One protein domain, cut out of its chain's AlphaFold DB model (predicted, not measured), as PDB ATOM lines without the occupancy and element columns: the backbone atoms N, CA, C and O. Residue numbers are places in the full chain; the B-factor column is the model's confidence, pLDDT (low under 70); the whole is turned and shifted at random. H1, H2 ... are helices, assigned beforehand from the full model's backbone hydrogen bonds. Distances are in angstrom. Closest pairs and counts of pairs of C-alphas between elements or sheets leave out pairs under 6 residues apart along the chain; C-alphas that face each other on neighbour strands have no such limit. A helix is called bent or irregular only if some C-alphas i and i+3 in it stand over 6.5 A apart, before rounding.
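Overview. This is residues 5 to 142 of the 180 residues of an uncharacterized protein of Thorarchaeota archaeon (strain OWC) (UniProt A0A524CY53). The longest helix, H4, is bent into an L and set against a long helical hairpin: its arm H4b crosses H1 as an X, and its arm H4a packs on H2 with residues 109 to 112. H1 and H2 run side by side in the hairpin, short H3 packs on H4 near its bend, and residues 134 to 142 stick out at one end, residues 85 to 92 at another place. The printed part has 138 residues with four named helices, H1, H2, H3 and H4 in chain order, and no named strand; the class is all helix. It is only just compact, close to loose, with a radius of gyration of the C-alphas of 17.1 A, and its flat outline spans 52 by 38 by 21 A.

Along the chain. H4, residues 104 to 141, was assigned as one helix by its hydrogen bonds but is bent: C-alphas 115 and 118 are 8.3 A apart. Its arm H4a, residues 104 to 115, is 16.5 A long, and its arm H4b, residues 118 to 141, is 35.5 A long and ends with C-alpha 141 at (-32.276, 17.497, -15.320). H1, residues 5 to 35, is 46.5 A long and begins with C-alpha 5 at (-48.486, -7.517, 7.682). H2, residues 43 to 72, is 43.6 A long and begins with C-alpha 43 at (-26.698, -11.776, -39.562). H3, residues 80 to 86, is 10.3 A long and irregular, with C-alphas 81 and 84 7.7 A apart.

Arrangement. H4 is the hub, touching three other helices, and the packing of the helices is mostly crossed. The arms H4a and H4b are about perpendicular, at 79 degrees. H4b, with residues 121 to 132 alone, touches H1, about perpendicular at 87 degrees; the closest C-alphas, of Gly 27 and Gly 128, are 3.8 A apart. H1 and H2 form a hairpin and touch at a shallow tilt of 22 degrees, opposite ways, closest at the C-alphas of Ile 28 and Leu 53, 6.0 A. H4a touches H2 at a steep tilt of 47 degrees, opposite ways, closest at the C-alphas of Leu 59 and Leu 112, 6.8 A. H3 touches H4a, about perpendicular at 90 degrees, closest at the C-alphas of Val 81 and Ile 113, 5.7 A. H1 is apart from H3 and H4a. Every O i to N i+4 pair is within hydrogen-bond range in H2 and H4a, against 24 of 27 in H1, 19 of 20 in H4b and 1 of 3 in H3, where 3 of 4 O i to N i+3 pairs are within range.

Size, cuts and confidence. The two C-alphas farthest apart, of Gln 90 and His 142, are 56.0 A apart. The link from H3 to H4, residues 87 to 103, is long. The printed part has no cut, and no printed residue is under 70 in pLDDT.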
ATOM      1  N   SER A   5     -49.880  -7.337   8.100       86.00
ATOM      2  CA  SER A   5     -48.486  -7.517   7.682       86.00
ATOM      3  C   SER A   5     -48.342  -8.464   6.482       86.00
ATOM      4  O   SER A   5     -47.593  -8.163   5.555       86.00
ATOM      5  N   GLN A   6     -49.094  -9.569   6.441       83.94
ATOM      6  CA  GLN A   6     -49.077 -10.506   5.310       83.94
ATOM      7  C   GLN A   6     -49.665  -9.884   4.039       83.94
ATOM      8  O   GLN A   6     -49.098 -10.055   2.962       83.94
ATOM      9  N   ALA A   7     -50.753  -9.118   4.168       84.25
ATOM     10  CA  ALA A   7     -51.347  -8.398   3.042       84.25
ATOM     11  C   ALA A   7     -50.376  -7.354   2.464       84.25
ATOM     12  O   ALA A   7     -50.168  -7.307   1.252       84.25
ATOM     13  N   LEU A   8     -49.714  -6.575   3.330       89.19
ATOM     14  CA  LEU A   8     -48.698  -5.607   2.915       89.19
ATOM     15  C   LEU A   8     -47.506  -6.293   2.232       89.19
ATOM     16  O   LEU A   8     -47.063  -5.841   1.180       89.19
ATOM     17  N   LYS A   9     -47.014  -7.407   2.789       90.56
ATOM     18  CA  LYS A   9     -45.917  -8.185   2.194       90.56
ATOM     19  C   LYS A   9     -46.280  -8.701   0.800       90.56
ATOM     20  O   LYS A   9     -45.460  -8.600  -0.112       90.56
ATOM     21  N   GLY A  10     -47.492  -9.229   0.630       90.31
ATOM     22  CA  GLY A  10     -47.996  -9.680  -0.667       90.31
ATOM     23  C   GLY A  10     -48.044  -8.541  -1.680       90.31
ATOM     24  O   GLY A  10     -47.454  -8.654  -2.751       90.31
ATOM     25  N   PHE A  11     -48.657  -7.415  -1.307       90.06
ATOM     26  CA  PHE A  11     -48.729  -6.224  -2.151       90.06
ATOM     27  C   PHE A  11     -47.342  -5.721  -2.574       90.06
ATOM     28  O   PHE A  11     -47.090  -5.554  -3.764       90.06
ATOM     29  N   LEU A  12     -46.414  -5.549  -1.626       94.62
ATOM     30  CA  LEU A  12     -45.051  -5.093  -1.918       94.62
ATOM     31  C   LEU A  12     -44.299  -6.055  -2.840       94.62
ATOM     32  O   LEU A  12     -43.575  -5.609  -3.723       94.62
ATOM     33  N   SER A  13     -44.495  -7.364  -2.672       95.00
ATOM     34  CA  SER A  13     -43.866  -8.365  -3.540       95.00
ATOM     35  C   SER A  13     -44.399  -8.271  -4.971       95.00
ATOM     36  O   SER A  13     -43.626  -8.369  -5.920       95.00
ATOM     37  N   HIS A  14     -45.707  -8.043  -5.138       94.31
ATOM     38  CA  HIS A  14     -46.313  -7.811  -6.454       94.31
ATOM     39  C   HIS A  14     -45.795  -6.522  -7.088       94.31
ATOM     40  O   HIS A  14     -45.421  -6.529  -8.253       94.31
ATOM     41  N   VAL A  15     -45.705  -5.427  -6.333       94.56
ATOM     42  CA  VAL A  15     -45.142  -4.167  -6.841       94.56
ATOM     43  C   VAL A  15     -43.681  -4.346  -7.264       94.56
ATOM     44  O   VAL A  15     -43.305  -3.911  -8.351       94.56
ATOM     45  N   ALA A  16     -42.871  -5.033  -6.457       96.25
ATOM     46  CA  ALA A  16     -41.475  -5.311  -6.783       96.25
ATOM     47  C   ALA A  16     -41.342  -6.155  -8.059       96.25
ATOM     48  O   ALA A  16     -40.560  -5.814  -8.944       96.25
ATOM     49  N   LEU A  17     -42.136  -7.220  -8.195       96.50
ATOM     50  CA  LEU A  17     -42.126  -8.036  -9.405       96.50
ATOM     51  C   LEU A  17     -42.622  -7.256 -10.629       96.50
ATOM     52  O   LEU A  17     -42.043  -7.377 -11.702       96.50
ATOM     53  N   LEU A  18     -43.656  -6.426 -10.472       95.56
ATOM     54  CA  LEU A  18     -44.147  -5.572 -11.552       95.56
ATOM     55  C   LEU A  18     -43.053  -4.609 -12.028       95.56
ATOM     56  O   LEU A  18     -42.894  -4.417 -13.229       95.56
ATOM     57  N   PHE A  19     -42.275  -4.047 -11.102       95.88
ATOM     58  CA  PHE A  19     -41.135  -3.198 -11.431       95.88
ATOM     59  C   PHE A  19     -40.038  -3.961 -12.191       95.88
ATOM     60  O   PHE A  19     -39.526  -3.457 -13.189       95.88
ATOM     61  N   VAL A  20     -39.714  -5.192 -11.784       97.25
ATOM     62  CA  VAL A  20     -38.776  -6.053 -12.532       97.25
ATOM     63  C   VAL A  20     -39.301  -6.333 -13.942       97.25
ATOM     64  O   VAL A  20     -38.569  -6.143 -14.910       97.25
ATOM     65  N   ASN A  21     -40.574  -6.711 -14.078       95.88
ATOM     66  CA  ASN A  21     -41.218  -6.953 -15.372       95.88
ATOM     67  C   ASN A  21     -41.200  -5.697 -16.257       95.88
ATOM     68  O   ASN A  21     -40.961  -5.789 -17.459       95.88
ATOM     69  N   PHE A  22     -41.421  -4.520 -15.666       95.38
ATOM     70  CA  PHE A  22     -41.311  -3.237 -16.353       95.38
ATOM     71  C   PHE A  22     -39.885  -2.992 -16.862       95.38
ATOM     72  O   PHE A  22     -39.717  -2.623 -18.020       95.38
ATOM     73  N   CYS A  23     -38.859  -3.266 -16.051       96.38
ATOM     74  CA  CYS A  23     -37.468  -3.164 -16.498       96.38
ATOM     75  C   CYS A  23     -37.183  -4.127 -17.659       96.38
ATOM     76  O   CYS A  23     -36.610  -3.714 -18.658       96.38
ATOM     77  N   VAL A  24     -37.642  -5.380 -17.588       97.31
ATOM     78  CA  VAL A  24     -37.517  -6.334 -18.707       97.31
ATOM     79  C   VAL A  24     -38.188  -5.795 -19.968       97.31
ATOM     80  O   VAL A  24     -37.599  -5.855 -21.043       97.31
ATOM     81  N   PHE A  25     -39.397  -5.242 -19.844       96.00
ATOM     82  CA  PHE A  25     -40.118  -4.653 -20.968       96.00
ATOM     83  C   PHE A  25     -39.336  -3.506 -21.614       96.00
ATOM     84  O   PHE A  25     -39.141  -3.520 -22.827       96.00
ATOM     85  N   VAL A  26     -38.837  -2.559 -20.813       94.06
ATOM     86  CA  VAL A  26     -37.984  -1.463 -21.302       94.06
ATOM     87  C   VAL A  26     -36.750  -2.023 -22.005       94.06
ATOM     88  O   VAL A  26     -36.461  -1.626 -23.127       94.06
ATOM     89  N   GLY A  27     -36.073  -3.005 -21.404       94.88
ATOM     90  CA  GLY A  27     -34.912  -3.649 -22.012       94.88
ATOM     91  C   GLY A  27     -35.217  -4.285 -23.372       94.88
ATOM     92  O   GLY A  27     -34.394  -4.180 -24.279       94.88
ATOM     93  N   ILE A  28     -36.385  -4.917 -23.539       95.25
ATOM     94  CA  ILE A  28     -36.831  -5.483 -24.823       95.25
ATOM     95  C   ILE A  28     -37.057  -4.374 -25.853       95.25
ATOM     96  O   ILE A  28     -36.526  -4.467 -26.957       95.25
ATOM     97  N   ILE A  29     -37.838  -3.345 -25.507       93.31
ATOM     98  CA  ILE A  29     -38.206  -2.269 -26.437       93.31
ATOM     99  C   ILE A  29     -36.969  -1.515 -26.916       93.31
ATOM    100  O   ILE A  29     -36.770  -1.369 -28.114       93.31
ATOM    101  N   GLU A  30     -36.094  -1.123 -25.998       92.06
ATOM    102  CA  GLU A  30     -34.878  -0.367 -26.311       92.06
ATOM    103  C   GLU A  30     -33.854  -1.211 -27.085       92.06
ATOM    104  O   GLU A  30     -33.030  -0.698 -27.835       92.06
ATOM    105  N   SER A  31     -33.915  -2.540 -26.965       93.44
ATOM    106  CA  SER A  31     -33.086  -3.431 -27.782       93.44
ATOM    107  C   SER A  31     -33.572  -3.551 -29.229       93.44
ATOM    108  O   SER A  31     -32.801  -4.006 -30.073       93.44
ATOM    109  N   LEU A  32     -34.812  -3.156 -29.552       91.44
ATOM    110  CA  LEU A  32     -35.286  -3.139 -30.943       91.44
ATOM    111  C   LEU A  32     -34.540  -2.095 -31.782       91.44
ATOM    112  O   LEU A  32     -34.327  -2.316 -32.973       91.44
ATOM    113  N   ASP A  33     -34.065  -1.013 -31.162       90.00
ATOM    114  CA  ASP A  33     -33.284   0.015 -31.853       90.00
ATOM    115  C   ASP A  33     -31.923  -0.497 -32.336       90.00
ATOM    116  O   ASP A  33     -31.368   0.035 -33.299       90.00
ATOM    117  N   LEU A  34     -31.423  -1.606 -31.776       89.19
ATOM    118  CA  LEU A  34     -30.213  -2.270 -32.270       89.19
ATOM    119  C   LEU A  34     -30.379  -2.823 -33.696       89.19
ATOM    120  O   LEU A  34     -29.381  -3.053 -34.377       89.19
ATOM    121  N   PHE A  35     -31.612  -3.017 -34.182       89.06
ATOM    122  CA  PHE A  35     -31.860  -3.378 -35.583       89.06
ATOM    123  C   PHE A  35     -31.844  -2.177 -36.534       89.06
ATOM    124  O   PHE A  35     -31.689  -2.372 -37.736       89.06
ATOM    125  N   ASN A  36     -31.975  -0.956 -36.012       87.38
ATOM    126  CA  ASN A  36     -32.043   0.283 -36.792       87.38
ATOM    127  C   ASN A  36     -30.689   1.009 -36.879       87.38
ATOM    128  O   ASN A  36     -30.633   2.176 -37.264       87.38
ATOM    129  N   LEU A  37     -29.594   0.341 -36.505       83.38
ATOM    130  CA  LEU A  37     -28.250   0.910 -36.561       83.38
ATOM    131  C   LEU A  37     -27.854   1.249 -38.007       83.38
ATOM    132  O   LEU A  37     -28.105   0.474 -38.928       83.38
ATOM    133  N   GLU A  38     -27.158   2.378 -38.191       82.06
ATOM    134  CA  GLU A  38     -26.635   2.803 -39.502       82.06
ATOM    135  C   GLU A  38     -25.715   1.744 -40.132       82.06
ATOM    136  O   GLU A  38     -25.677   1.575 -41.350       82.06
ATOM    137  N   SER A  39     -24.982   1.012 -39.289       84.62
ATOM    138  CA  SER A  39     -24.209  -0.163 -39.685       84.62
ATOM    139  C   SER A  39     -24.984  -1.430 -39.316       84.62
ATOM    140  O   SER A  39     -25.209  -1.663 -38.124       84.62
ATOM    141  N   PRO A  40     -25.377  -2.269 -40.292       85.31
ATOM    142  CA  PRO A  40     -26.174  -3.453 -40.013       85.31
ATOM    143  C   PRO A  40     -25.384  -4.449 -39.163       85.31
ATOM    144  O   PRO A  40     -24.205  -4.720 -39.408       85.31
ATOM    145  N   LEU A  41     -26.060  -5.025 -38.170       88.38
ATOM    146  CA  LEU A  41     -25.497  -6.095 -37.358       88.38
ATOM    147  C   LEU A  41     -25.162  -7.316 -38.235       88.38
ATOM    148  O   LEU A  41     -25.900  -7.625 -39.177       88.38
ATOM    149  N   PRO A  42     -24.102  -8.077 -37.904       94.75
ATOM    150  CA  PRO A  42     -23.869  -9.381 -38.513       94.75
ATOM    151  C   PRO A  42     -25.122 -10.260 -38.413       94.75
ATOM    152  O   PRO A  42     -25.770 -10.296 -37.367       94.75
ATOM    153  N   TRP A  43     -25.448 -11.006 -39.473       93.81
ATOM    154  CA  TRP A  43     -26.698 -11.776 -39.562       93.81
ATOM    155  C   TRP A  43     -26.917 -12.734 -38.376       93.81
ATOM    156  O   TRP A  43     -28.044 -12.914 -37.920       93.81
ATOM    157  N   LEU A  44     -25.838 -13.314 -37.837       94.38
ATOM    158  CA  LEU A  44     -25.902 -14.195 -36.671       94.38
ATOM    159  C   LEU A  44     -26.354 -13.434 -35.416       94.38
ATOM    160  O   LEU A  44     -27.173 -13.939 -34.655       94.38
ATOM    161  N   ASN A  45     -25.876 -12.202 -35.229       94.00
ATOM    162  CA  ASN A  45     -26.270 -11.352 -34.106       94.00
ATOM    163  C   ASN A  45     -27.733 -10.927 -34.232       94.00
ATOM    164  O   ASN A  45     -28.442 -10.916 -33.234       94.00
ATOM    165  N   VAL A  46     -28.197 -10.640 -35.454       94.31
ATOM    166  CA  VAL A  46     -29.613 -10.346 -35.733       94.31
ATOM    167  C   VAL A  46     -30.492 -11.529 -35.326       94.31
ATOM    168  O   VAL A  46     -31.482 -11.345 -34.621       94.31
ATOM    169  N   LEU A  47     -30.115 -12.749 -35.724       95.88
ATOM    170  CA  LEU A  47     -30.865 -13.962 -35.397       95.88
ATOM    171  C   LEU A  47     -30.872 -14.245 -33.889       95.88
ATOM    172  O   LEU A  47     -31.922 -14.554 -33.329       95.88
ATOM    173  N   LEU A  48     -29.721 -14.107 -33.225       95.44
ATOM    174  CA  LEU A  48     -29.602 -14.298 -31.779       95.44
ATOM    175  C   LEU A  48     -30.416 -13.261 -31.000       95.44
ATOM    176  O   LEU A  48     -31.185 -13.636 -30.117       95.44
ATOM    177  N   LEU A  49     -30.303 -11.978 -31.352       94.88
ATOM    178  CA  LEU A  49     -31.074 -10.908 -30.725       94.88
ATOM    179  C   LEU A  49     -32.575 -11.114 -30.950       94.88
ATOM    180  O   LEU A  49     -33.352 -11.036 -30.005       94.88
ATOM    181  N   GLY A  50     -32.986 -11.451 -32.176       95.31
ATOM    182  CA  GLY A  50     -34.380 -11.755 -32.494       95.31
ATOM    183  C   GLY A  50     -34.925 -12.914 -31.658       95.31
ATOM    184  O   GLY A  50     -36.007 -12.803 -31.082       95.31
ATOM    185  N   PHE A  51     -34.150 -13.994 -31.517       96.38
ATOM    186  CA  PHE A  51     -34.500 -15.108 -30.637       96.38
ATOM    187  C   PHE A  51     -34.640 -14.658 -29.179       96.38
ATOM    188  O   PHE A  51     -35.671 -14.926 -28.566       96.38
ATOM    189  N   MET A  52     -33.654 -13.935 -28.639       96.75
ATOM    190  CA  MET A  52     -33.678 -13.426 -27.263       96.75
ATOM    191  C   MET A  52     -34.897 -12.533 -26.996       96.75
ATOM    192  O   MET A  52     -35.538 -12.675 -25.953       96.75
ATOM    193  N   LEU A  53     -35.243 -11.647 -27.933       95.88
ATOM    194  CA  LEU A  53     -36.371 -10.725 -27.803       95.88
ATOM    195  C   LEU A  53     -37.709 -11.452 -27.837       95.88
ATOM    196  O   LEU A  53     -38.513 -11.275 -26.927       95.88
ATOM    197  N   VAL A  54     -37.939 -12.302 -28.842       96.50
ATOM    198  CA  VAL A  54     -39.188 -13.072 -28.955       96.50
ATOM    199  C   VAL A  54     -39.358 -13.980 -27.742       96.50
ATOM    200  O   VAL A  54     -40.427 -14.015 -27.133       96.50
ATOM    201  N   HIS A  55     -38.292 -14.679 -27.353       96.88
ATOM    202  CA  HIS A  55     -38.282 -15.563 -26.194       96.88
ATOM    203  C   HIS A  55     -38.649 -14.817 -24.904       96.88
ATOM    204  O   HIS A  55     -39.610 -15.185 -24.220       96.88
ATOM    205  N   THR A  56     -37.944 -13.721 -24.610       96.88
ATOM    206  CA  THR A  56     -38.161 -12.932 -23.389       96.88
ATOM    207  C   THR A  56     -39.528 -12.253 -23.402       96.88
ATOM    208  O   THR A  56     -40.178 -12.188 -22.363       96.88
ATOM    209  N   PHE A  57     -40.016 -11.808 -24.562       96.12
ATOM    210  CA  PHE A  57     -41.341 -11.201 -24.701       96.12
ATOM    211  C   PHE A  57     -42.471 -12.188 -24.379       96.12
ATOM    212  O   PHE A  57     -43.408 -11.848 -23.647       96.12
ATOM    213  N   ILE A  58     -42.375 -13.432 -24.866       95.56
ATOM    214  CA  ILE A  58     -43.337 -14.490 -24.525       95.56
ATOM    215  C   ILE A  58     -43.277 -14.776 -23.020       95.56
ATOM    216  O   ILE A  58     -44.309 -14.785 -22.351       95.56
ATOM    217  N   LEU A  59     -42.076 -14.960 -22.469       95.31
ATOM    218  CA  LEU A  59     -41.886 -15.249 -21.049       95.31
ATOM    219  C   LEU A  59     -42.400 -14.114 -20.145       95.31
ATOM    220  O   LEU A  59     -43.057 -14.385 -19.144       95.31
ATOM    221  N   LEU A  60     -42.170 -12.853 -20.522       96.31
ATOM    222  CA  LEU A  60     -42.695 -11.666 -19.845       96.31
ATOM    223  C   LEU A  60     -44.227 -11.625 -19.872       96.31
ATOM    224  O   LEU A  60     -44.851 -11.357 -18.845       96.31
ATOM    225  N   SER A  61     -44.837 -11.929 -21.020       94.88
ATOM    226  CA  SER A  61     -46.298 -11.975 -21.160       94.88
ATOM    227  C   SER A  61     -46.916 -13.026 -20.230       94.88
ATOM    228  O   SER A  61     -47.909 -12.760 -19.549       94.88
ATOM    229  N   LEU A  62     -46.290 -14.204 -20.140       94.81
ATOM    230  CA  LEU A  62     -46.703 -15.270 -19.225       94.81
ATOM    231  C   LEU A  62     -46.482 -14.885 -17.757       94.81
ATOM    232  O   LEU A  62     -47.368 -15.105 -16.931       94.81
ATOM    233  N   GLN A  63     -45.343 -14.263 -17.440       95.56
ATOM    234  CA  GLN A  63     -45.019 -13.772 -16.098       95.56
ATOM    235  C   GLN A  63     -46.072 -12.773 -15.605       95.56
ATOM    236  O   GLN A  63     -46.569 -12.900 -14.487       95.56
ATOM    237  N   LEU A  64     -46.458 -11.814 -16.452       94.50
ATOM    238  CA  LEU A  64     -47.466 -10.812 -16.119       94.50
ATOM    239  C   LEU A  64     -48.854 -11.441 -15.932       94.50
ATOM    240  O   LEU A  64     -49.546 -11.125 -14.965       94.50
ATOM    241  N   ALA A  65     -49.253 -12.368 -16.808       92.50
ATOM    242  CA  ALA A  65     -50.541 -13.054 -16.698       92.50
ATOM    243  C   ALA A  65     -50.666 -13.847 -15.384       92.50
ATOM    244  O   ALA A  65     -51.702 -13.794 -14.716       92.50
ATOM    245  N   ILE A  66     -49.603 -14.547 -14.981       93.25
ATOM    246  CA  ILE A  66     -49.571 -15.304 -13.723       93.25
ATOM    247  C   ILE A  66     -49.572 -14.368 -12.523       93.25
ATOM    248  O   ILE A  66     -50.325 -14.600 -11.581       93.25
ATOM    249  N   GLN A  67     -48.806 -13.278 -12.583       93.50
ATOM    250  CA  GLN A  67     -48.804 -12.273 -11.530       93.50
ATOM    251  C   GLN A  67     -50.208 -11.694 -11.300       93.50
ATOM    252  O   GLN A  67     -50.656 -11.604 -10.158       93.50
ATOM    253  N   VAL A  68     -50.938 -11.360 -12.371       91.25
ATOM    254  CA  VAL A  68     -52.333 -10.894 -12.286       91.25
ATOM    255  C   VAL A  68     -53.237 -11.978 -11.694       91.25
ATOM    256  O   VAL A  68     -54.032 -11.693 -10.796       91.25
ATOM    257  N   LEU A  69     -53.099 -13.231 -12.138       90.62
ATOM    258  CA  LEU A  69     -53.869 -14.356 -11.601       90.62
ATOM    259  C   LEU A  69     -53.642 -14.544 -10.093       90.62
ATOM    260  O   LEU A  69     -54.584 -14.807  -9.343       90.62
ATOM    261  N   GLU A  70     -52.400 -14.427  -9.635       90.88
ATOM    262  CA  GLU A  70     -52.040 -14.562  -8.227       90.88
ATOM    263  C   GLU A  70     -52.480 -13.371  -7.392       90.88
ATOM    264  O   GLU A  70     -52.928 -13.571  -6.262       90.88
ATOM    265  N   LEU A  71     -52.436 -12.163  -7.955       89.19
ATOM    266  CA  LEU A  71     -52.980 -10.966  -7.328       89.19
ATOM    267  C   LEU A  71     -54.489 -11.120  -7.083       89.19
ATOM    268  O   LEU A  71     -54.948 -10.910  -5.962       89.19
ATOM    269  N   ILE A  72     -55.249 -11.584  -8.086       88.06
ATOM    270  CA  ILE A  72     -56.691 -11.875  -7.958       88.06
ATOM    271  C   ILE A  72     -56.942 -12.947  -6.886       88.06
ATOM    272  O   ILE A  72     -57.902 -12.863  -6.122       88.06
ATOM    273  N   ARG A  73     -56.068 -13.956  -6.802       88.19
ATOM    274  CA  ARG A  73     -56.157 -15.047  -5.817       88.19
ATOM    275  C   ARG A  73     -55.577 -14.693  -4.443       88.19
ATOM    276  O   ARG A  73     -55.541 -15.575  -3.585       88.19
ATOM    277  N   MET A  74     -55.123 -13.455  -4.228       86.81
ATOM    278  CA  MET A  74     -54.472 -13.000  -2.991       86.81
ATOM    279  C   MET A  74     -53.287 -13.893  -2.570       86.81
ATOM    280  O   MET A  74     -53.074 -14.159  -1.385       86.81
ATOM    281  N   ARG A  75     -52.520 -14.391  -3.548       88.69
ATOM    282  CA  ARG A  75     -51.309 -15.198  -3.341       88.69
ATOM    283  C   ARG A  75     -50.055 -14.351  -3.539       88.69
ATOM    284  O   ARG A  75     -50.089 -13.297  -4.175       88.69
ATOM    285  N   MET A  76     -48.942 -14.826  -2.982       91.31
ATOM    286  CA  MET A  76     -47.626 -14.258  -3.278       91.31
ATOM    287  C   MET A  76     -47.326 -14.413  -4.773       91.31
ATOM    288  O   MET A  76     -47.741 -15.417  -5.351       91.31
ATOM    289  N   PRO A  77     -46.623 -13.449  -5.383       93.69
ATOM    290  CA  PRO A  77     -46.233 -13.559  -6.776       93.69
ATOM    291  C   PRO A  77     -45.213 -14.681  -6.989       93.69
ATOM    292  O   PRO A  77     -44.247 -14.818  -6.235       93.69
ATOM    293  N   THR A  78     -45.397 -15.422  -8.068       93.88
ATOM    294  CA  THR A  78     -44.501 -16.442  -8.588       93.88
ATOM    295  C   THR A  78     -43.531 -15.804  -9.568       93.88
ATOM    296  O   THR A  78     -43.931 -15.126 -10.510       93.88
ATOM    297  N   VAL A  79     -42.239 -16.067  -9.386       95.25
ATOM    298  CA  VAL A  79     -41.190 -15.705 -10.346       95.25
ATOM    299  C   VAL A  79     -40.949 -16.903 -11.264       95.25
ATOM    300  O   VAL A  79     -40.242 -17.837 -10.872       95.25
ATOM    301  N   LEU A  80     -41.527 -16.890 -12.473       93.50
ATOM    302  CA  LEU A  80     -41.526 -18.034 -13.398       93.50
ATOM    303  C   LEU A  80     -40.130 -18.596 -13.625       93.50
ATOM    304  O   LEU A  80     -39.948 -19.803 -13.539       93.50
ATOM    305  N   VAL A  81     -39.140 -17.730 -13.853       94.56
ATOM    306  CA  VAL A  81     -37.769 -18.149 -14.190       94.56
ATOM    307  C   VAL A  81     -37.097 -19.002 -13.120       94.56
ATOM    308  O   VAL A  81     -36.192 -19.767 -13.431       94.56
ATOM    309  N   THR A  82     -37.571 -18.915 -11.878       93.69
ATOM    310  CA  THR A  82     -37.099 -19.748 -10.765       93.69
ATOM    311  C   THR A  82     -38.099 -20.818 -10.343       93.69
ATOM    312  O   THR A  82     -37.762 -21.658  -9.520       93.69
ATOM    313  N   TYR A  83     -39.323 -20.802 -10.876       92.94
ATOM    314  CA  TYR A  83     -40.458 -21.537 -10.319       92.94
ATOM    315  C   TYR A  83     -40.223 -23.046 -10.258       92.94
ATOM    316  O   TYR A  83     -40.359 -23.641  -9.194       92.94
ATOM    317  N   TYR A  84     -39.811 -23.662 -11.370       91.25
ATOM    318  CA  TYR A  84     -39.568 -25.109 -11.411       91.25
ATOM    319  C   TYR A  84     -38.370 -25.548 -10.564       91.25
ATOM    320  O   TYR A  84     -38.321 -26.697 -10.152       91.25
ATOM    321  N   PHE A  85     -37.440 -24.641 -10.255       91.06
ATOM    322  CA  PHE A  85     -36.270 -24.941  -9.423       91.06
ATOM    323  C   PHE A  85     -36.570 -24.902  -7.920       91.06
ATOM    324  O   PHE A  85     -35.696 -25.221  -7.119       91.06
ATOM    325  N   GLN A  86     -37.778 -24.490  -7.525       90.88
ATOM    326  CA  GLN A  86     -38.193 -24.442  -6.119       90.88
ATOM    327  C   GLN A  86     -38.751 -25.775  -5.610       90.88
ATOM    328  O   GLN A  86     -38.897 -25.928  -4.400       90.88
ATOM    329  N   PHE A  87     -39.071 -26.711  -6.504       90.44
ATOM    330  CA  PHE A  87     -39.702 -27.985  -6.166       90.44
ATOM    331  C   PHE A  87     -38.739 -29.139  -6.427       90.44
ATOM    332  O   PHE A  87     -37.991 -29.125  -7.404       90.44
ATOM    333  N   SER A  88     -38.765 -30.141  -5.551       87.38
ATOM    334  CA  SER A  88     -38.066 -31.404  -5.785       87.38
ATOM    335  C   SER A  88     -38.832 -32.278  -6.787       87.38
ATOM    336  O   SER A  88     -40.044 -32.135  -6.941       87.38
ATOM    337  N   ASP A  89     -38.156 -33.240  -7.423       79.50
ATOM    338  CA  ASP A  89     -38.766 -34.156  -8.411       79.50
ATOM    339  C   ASP A  89     -39.955 -34.971  -7.858       79.50
ATOM    340  O   ASP A  89     -40.738 -35.549  -8.612       79.50
ATOM    341  N   GLN A  90     -40.073 -35.052  -6.530       82.00
ATOM    342  CA  GLN A  90     -41.091 -35.821  -5.815       82.00
ATOM    343  C   GLN A  90     -42.281 -34.954  -5.373       82.00
ATOM    344  O   GLN A  90     -43.300 -35.484  -4.926       82.00
ATOM    345  N   GLU A  91     -42.170 -33.630  -5.486       83.94
ATOM    346  CA  GLU A  91     -43.208 -32.688  -5.087       83.94
ATOM    347  C   GLU A  91     -44.139 -32.351  -6.251       83.94
ATOM    348  O   GLU A  91     -43.724 -32.060  -7.372       83.94
ATOM    349  N   ALA A  92     -45.444 -32.357  -5.976       83.94
ATOM    350  CA  ALA A  92     -46.430 -31.959  -6.969       83.94
ATOM    351  C   ALA A  92     -46.406 -30.436  -7.160       83.94
ATOM    352  O   ALA A  92     -46.478 -29.676  -6.191       83.94
ATOM    353  N   ILE A  93     -46.397 -29.986  -8.415       88.31
ATOM    354  CA  ILE A  93     -46.422 -28.560  -8.740       88.31
ATOM    355  C   ILE A  93     -47.771 -27.946  -8.313       88.31
ATOM    356  O   ILE A  93     -48.828 -28.376  -8.787       88.31
ATOM    357  N   PRO A  94     -47.780 -26.921  -7.438       85.19
ATOM    358  CA  PRO A  94     -49.009 -26.432  -6.812       85.19
ATOM    359  C   PRO A  94     -49.902 -25.617  -7.759       85.19
ATOM    360  O   PRO A  94     -51.118 -25.536  -7.556       85.19
ATOM    361  N   LEU A  95     -49.331 -24.980  -8.787       85.69
ATOM    362  CA  LEU A  95     -50.102 -24.280  -9.812       85.69
ATOM    363  C   LEU A  95     -50.390 -25.236 -10.964       85.69
ATOM    364  O   LEU A  95     -49.549 -25.441 -11.829       85.69
ATOM    365  N   TRP A  96     -51.621 -25.747 -11.023       86.19
ATOM    366  CA  TRP A  96     -52.069 -26.666 -12.077       86.19
ATOM    367  C   TRP A  96     -51.790 -26.164 -13.505       86.19
ATOM    368  O   TRP A  96     -51.434 -26.941 -14.382       86.19
ATOM    369  N   LEU A  97     -51.905 -24.852 -13.729       89.31
ATOM    370  CA  LEU A  97     -51.627 -24.230 -15.025       89.31
ATOM    371  C   LEU A  97     -50.152 -24.377 -15.451       89.31
ATOM    372  O   LEU A  97     -49.868 -24.433 -16.649       89.31
ATOM    373  N   LEU A  98     -49.250 -24.440 -14.469       90.50
ATOM    374  CA  LEU A  98     -47.806 -24.584 -14.629       90.50
ATOM    375  C   LEU A  98     -47.329 -26.030 -14.492       90.50
ATOM    376  O   LEU A  98     -46.145 -26.283 -14.661       90.50
ATOM    377  N   ASP A  99     -48.208 -26.987 -14.217       91.75
ATOM    378  CA  ASP A  99     -47.833 -28.397 -14.201       91.75
ATOM    379  C   ASP A  99     -47.665 -28.900 -15.653       91.75
ATOM    380  O   ASP A  99     -48.658 -28.967 -16.389       91.75
ATOM    381  N   PRO A 100     -46.442 -29.252 -16.104       90.06
ATOM    382  CA  PRO A 100     -46.194 -29.683 -17.478       90.06
ATOM    383  C   PRO A 100     -46.831 -31.043 -17.795       90.06
ATOM    384  O   PRO A 100     -47.069 -31.342 -18.961       90.06
ATOM    385  N   ILE A 101     -47.160 -31.855 -16.783       90.69
ATOM    386  CA  ILE A 101     -47.849 -33.139 -16.972       90.69
ATOM    387  C   ILE A 101     -49.323 -32.899 -17.321       90.69
ATOM    388  O   ILE A 101     -49.937 -33.678 -18.048       90.69
ATOM    389  N   ARG A 102     -49.906 -31.808 -16.811       89.44
ATOM    390  CA  ARG A 102     -51.347 -31.539 -16.909       89.44
ATOM    391  C   ARG A 102     -51.711 -30.415 -17.879       89.44
ATOM    392  O   ARG A 102     -52.862 -30.345 -18.303       89.44
ATOM    393  N   SER A 103     -50.768 -29.541 -18.233       92.38
ATOM    394  CA  SER A 103     -51.020 -28.325 -19.010       92.38
ATOM    395  C   SER A 103     -49.980 -28.122 -20.111       92.38
ATOM    396  O   SER A 103     -48.779 -28.054 -19.854       92.38
ATOM    397  N   ARG A 104     -50.452 -27.899 -21.348       92.06
ATOM    398  CA  ARG A 104     -49.590 -27.488 -22.476       92.06
ATOM    399  C   ARG A 104     -48.884 -26.158 -22.203       92.06
ATOM    400  O   ARG A 104     -47.783 -25.946 -22.702       92.06
ATOM    401  N   LEU A 105     -49.499 -25.278 -21.404       91.19
ATOM    402  CA  LEU A 105     -48.861 -24.030 -20.996       91.19
ATOM    403  C   LEU A 105     -47.672 -24.298 -20.070       91.19
ATOM    404  O   LEU A 105     -46.628 -23.689 -20.257       91.19
ATOM    405  N   GLY A 106     -47.803 -25.241 -19.133       91.94
ATOM    406  CA  GLY A 106     -46.696 -25.658 -18.270       91.94
ATOM    407  C   GLY A 106     -45.507 -26.171 -19.082       91.94
ATOM    408  O   GLY A 106     -44.377 -25.761 -18.845       91.94
ATOM    409  N   VAL A 107     -45.761 -26.978 -20.120       93.81
ATOM    410  CA  VAL A 107     -44.709 -27.438 -21.047       93.81
ATOM    411  C   VAL A 107     -44.030 -26.262 -21.755       93.81
ATOM    412  O   VAL A 107     -42.804 -26.196 -21.791       93.81
ATOM    413  N   LEU A 108     -44.807 -25.312 -22.288       94.44
ATOM    414  CA  LEU A 108     -44.263 -24.123 -22.951       94.44
ATOM    415  C   LEU A 108     -43.392 -23.290 -21.999       94.44
ATOM    416  O   LEU A 108     -42.278 -22.915 -22.359       94.44
ATOM    417  N   VAL A 109     -43.882 -23.019 -20.788       93.75
ATOM    418  CA  VAL A 109     -43.153 -22.254 -19.766       93.75
ATOM    419  C   VAL A 109     -41.855 -22.972 -19.391       93.75
ATOM    420  O   VAL A 109     -40.807 -22.333 -19.336       93.75
ATOM    421  N   LEU A 110     -41.892 -24.293 -19.196       94.19
ATOM    422  CA  LEU A 110     -40.705 -25.094 -18.896       94.19
ATOM    423  C   LEU A 110     -39.661 -25.012 -20.020       94.19
ATOM    424  O   LEU A 110     -38.487 -24.765 -19.748       94.19
ATOM    425  N   ILE A 111     -40.088 -25.148 -21.281       95.38
ATOM    426  CA  ILE A 111     -39.204 -25.004 -22.446       95.38
ATOM    427  C   ILE A 111     -38.588 -23.606 -22.476       95.38
ATOM    428  O   ILE A 111     -37.376 -23.489 -22.651       95.38
ATOM    429  N   LEU A 112     -39.376 -22.546 -22.273       95.31
ATOM    430  CA  LEU A 112     -38.864 -21.174 -22.245       95.31
ATOM    431  C   LEU A 112     -37.814 -20.995 -21.143       95.31
ATOM    432  O   LEU A 112     -36.748 -20.433 -21.381       95.31
ATOM    433  N   ILE A 113     -38.059 -21.521 -19.946       94.75
ATOM    434  CA  ILE A 113     -37.113 -21.407 -18.834       94.75
ATOM    435  C   ILE A 113     -35.795 -22.122 -19.155       94.75
ATOM    436  O   ILE A 113     -34.739 -21.501 -19.029       94.75
ATOM    437  N   ILE A 114     -35.850 -23.370 -19.632       94.62
ATOM    438  CA  ILE A 114     -34.659 -24.184 -19.931       94.62
ATOM    439  C   ILE A 114     -33.861 -23.616 -21.113       94.62
ATOM    440  O   ILE A 114     -32.635 -23.612 -21.084       94.62
ATOM    441  N   THR A 115     -34.539 -23.124 -22.150       95.00
ATOM    442  CA  THR A 115     -33.879 -22.636 -23.377       95.00
ATOM    443  C   THR A 115     -33.212 -21.273 -23.225       95.00
ATOM    444  O   THR A 115     -32.402 -20.904 -24.071       95.00
ATOM    445  N   GLY A 116     -33.525 -20.518 -22.172       91.88
ATOM    446  CA  GLY A 116     -32.885 -19.220 -21.973       91.88
ATOM    447  C   GLY A 116     -33.510 -18.314 -20.925       91.88
ATOM    448  O   GLY A 116     -32.905 -17.302 -20.587       91.88
ATOM    449  N   GLY A 117     -34.674 -18.654 -20.361       92.31
ATOM    450  CA  GLY A 117     -35.384 -17.776 -19.427       92.31
ATOM    451  C   GLY A 117     -34.561 -17.382 -18.199       92.31
ATOM    452  O   GLY A 117     -34.626 -16.236 -17.768       92.31
ATOM    453  N   ILE A 118     -33.724 -18.286 -17.681       94.31
ATOM    454  CA  ILE A 118     -32.843 -18.009 -16.531       94.31
ATOM    455  C   ILE A 118     -31.787 -16.944 -16.858       94.31
ATOM    456  O   ILE A 118     -31.396 -16.188 -15.977       94.31
ATOM    457  N   ALA A 119     -31.323 -16.879 -18.109       95.94
ATOM    458  CA  ALA A 119     -30.257 -15.973 -18.528       95.94
ATOM    459  C   ALA A 119     -30.806 -14.688 -19.155       95.94
ATOM    460  O   ALA A 119     -30.448 -13.589 -18.739       95.94
ATOM    461  N   PHE A 120     -31.697 -14.804 -20.140       96.38
ATOM    462  CA  PHE A 120     -32.201 -13.656 -20.890       96.38
ATOM    463  C   PHE A 120     -33.036 -12.732 -20.012       96.38
ATOM    464  O   PHE A 120     -32.886 -11.517 -20.090       96.38
ATOM    465  N   TYR A 121     -33.866 -13.290 -19.128       95.69
ATOM    466  CA  TYR A 121     -34.765 -12.487 -18.308       95.69
ATOM    467  C   TYR A 121     -34.001 -11.542 -17.361       95.69
ATOM    468  O   TYR A 121     -34.273 -10.340 -17.403       95.69
ATOM    469  N   PRO A 122     -32.990 -11.992 -16.582       96.44
ATOM    470  CA  PRO A 122     -32.151 -11.074 -15.811       96.44
ATOM    471  C   PRO A 122     -31.329 -10.112 -16.673       96.44
ATOM    472  O   PRO A 122     -31.175  -8.961 -16.276       96.44
ATOM    473  N   ILE A 123     -30.828 -10.539 -17.841       96.81
ATOM    474  CA  ILE A 123     -30.083  -9.653 -18.754       96.81
ATOM    475  C   ILE A 123     -30.954  -8.462 -19.162       96.81
ATOM    476  O   ILE A 123     -30.542  -7.317 -18.982       96.81
ATOM    477  N   PHE A 124     -32.175  -8.713 -19.642       97.19
ATOM    478  CA  PHE A 124     -33.098  -7.644 -20.024       97.19
ATOM    479  C   PHE A 124     -33.579  -6.828 -18.821       97.19
ATOM    480  O   PHE A 124     -33.733  -5.616 -18.948       97.19
ATOM    481  N   ALA A 125     -33.765  -7.445 -17.649       96.88
ATOM    482  CA  ALA A 125     -34.126  -6.722 -16.428       96.88
ATOM    483  C   ALA A 125     -33.035  -5.724 -16.013       96.88
ATOM    484  O   ALA A 125     -33.336  -4.569 -15.726       96.88
ATOM    485  N   VAL A 126     -31.769  -6.153 -15.995       97.69
ATOM    486  CA  VAL A 126     -30.629  -5.297 -15.635       97.69
ATOM    487  C   VAL A 126     -30.409  -4.226 -16.694       97.69
ATOM    488  O   VAL A 126     -30.266  -3.056 -16.348       97.69
ATOM    489  N   TYR A 127     -30.427  -4.597 -17.976       95.94
ATOM    490  CA  TYR A 127     -30.282  -3.644 -19.073       95.94
ATOM    491  C   TYR A 127     -31.369  -2.564 -19.027       95.94
ATOM    492  O   TYR A 127     -31.059  -1.375 -18.989       95.94
ATOM    493  N   GLY A 128     -32.639  -2.958 -18.917       95.88
ATOM    494  CA  GLY A 128     -33.737  -2.005 -18.811       95.88
ATOM    495  C   GLY A 128     -33.700  -1.177 -17.529       95.88
ATOM    496  O   GLY A 128     -34.020   0.004 -17.574       95.88
ATOM    497  N   LEU A 129     -33.241  -1.732 -16.402       96.06
ATOM    498  CA  LEU A 129     -33.038  -0.958 -15.174       96.06
ATOM    499  C   LEU A 129     -32.006   0.163 -15.373       96.06
ATOM    500  O   LEU A 129     -32.238   1.285 -14.921       96.06
ATOM    501  N   LEU A 130     -30.891  -0.119 -16.056       95.12
ATOM    502  CA  LEU A 130     -29.875   0.889 -16.373       95.12
ATOM    503  C   LEU A 130     -30.446   2.005 -17.260       95.12
ATOM    504  O   LEU A 130     -30.159   3.178 -17.024       95.12
ATOM    505  N   LEU A 131     -31.292   1.657 -18.231       92.69
ATOM    506  CA  LEU A 131     -31.953   2.626 -19.108       92.69
ATOM    507  C   LEU A 131     -32.995   3.467 -18.369       92.69
ATOM    508  O   LEU A 131     -32.983   4.690 -18.485       92.69
ATOM    509  N   VAL A 132     -33.842   2.839 -17.548       91.88
ATOM    510  CA  VAL A 132     -34.803   3.541 -16.683       91.88
ATOM    511  C   VAL A 132     -34.071   4.519 -15.771       91.88
ATOM    512  O   VAL A 132     -34.483   5.670 -15.652       91.88
ATOM    513  N   TRP A 133     -32.964   4.091 -15.162       90.44
ATOM    514  CA  TRP A 133     -32.128   4.966 -14.348       90.44
ATOM    515  C   TRP A 133     -31.590   6.151 -15.159       90.44
ATOM    516  O   TRP A 133     -31.746   7.298 -14.739       90.44
ATOM    517  N   GLY A 134     -31.034   5.895 -16.347       88.25
ATOM    518  CA  GLY A 134     -30.571   6.937 -17.264       88.25
ATOM    519  C   GLY A 134     -31.674   7.944 -17.603       88.25
ATOM    520  O   GLY A 134     -31.498   9.147 -17.414       88.25
ATOM    521  N   HIS A 135     -32.852   7.476 -18.007       84.62
ATOM    522  CA  HIS A 135     -33.987   8.344 -18.320       84.62
ATOM    523  C   HIS A 135     -34.489   9.137 -17.115       84.62
ATOM    524  O   HIS A 135     -34.764  10.326 -17.257       84.62
ATOM    525  N   LEU A 136     -34.565   8.533 -15.925       83.56
ATOM    526  CA  LEU A 136     -34.946   9.248 -14.704       83.56
ATOM    527  C   LEU A 136     -33.963  10.378 -14.387       83.56
ATOM    528  O   LEU A 136     -34.398  11.474 -14.030       83.56
ATOM    529  N   THR A 137     -32.658  10.151 -14.570       82.00
ATOM    530  CA  THR A 137     -31.663  11.219 -14.403       82.00
ATOM    531  C   THR A 137     -31.836  12.330 -15.438       82.00
ATOM    532  O   THR A 137     -31.838  13.501 -15.065       82.00
ATOM    533  N   THR A 138     -32.083  11.998 -16.709       79.94
ATOM    534  CA  THR A 138     -32.340  12.996 -17.759       79.94
ATOM    535  C   THR A 138     -33.603  13.806 -17.479       79.94
ATOM    536  O   THR A 138     -33.585  15.027 -17.589       79.94
ATOM    537  N   ILE A 139     -34.688  13.149 -17.064       78.25
ATOM    538  CA  ILE A 139     -35.958  13.793 -16.712       78.25
ATOM    539  C   ILE A 139     -35.779  14.759 -15.533       78.25
ATOM    540  O   ILE A 139     -36.316  15.866 -15.562       78.25
ATOM    541  N   ALA A 140     -35.012  14.366 -14.513       76.44
ATOM    542  CA  ALA A 140     -34.719  15.229 -13.371       76.44
ATOM    543  C   ALA A 140     -33.937  16.491 -13.778       76.44
ATOM    544  O   ALA A 140     -34.143  17.555 -13.197       76.44
ATOM    545  N   LEU A 141     -33.067  16.383 -14.788       79.88
ATOM    546  CA  LEU A 141     -32.276  17.497 -15.320       79.88
ATOM    547  C   LEU A 141     -33.054  18.353 -16.337       79.88
ATOM    548  O   LEU A 141     -32.818  19.558 -16.431       79.88
ATOM    549  N   HIS A 142     -34.008  17.762 -17.062       80.62
ATOM    550  CA  HIS A 142     -34.801  18.415 -18.106       80.62
ATOM    551  C   HIS A 142     -36.295  18.044 -18.006       80.62
ATOM    552  O   HIS A 142     -36.786  17.195 -18.753       80.62
TER     553      HIS A 142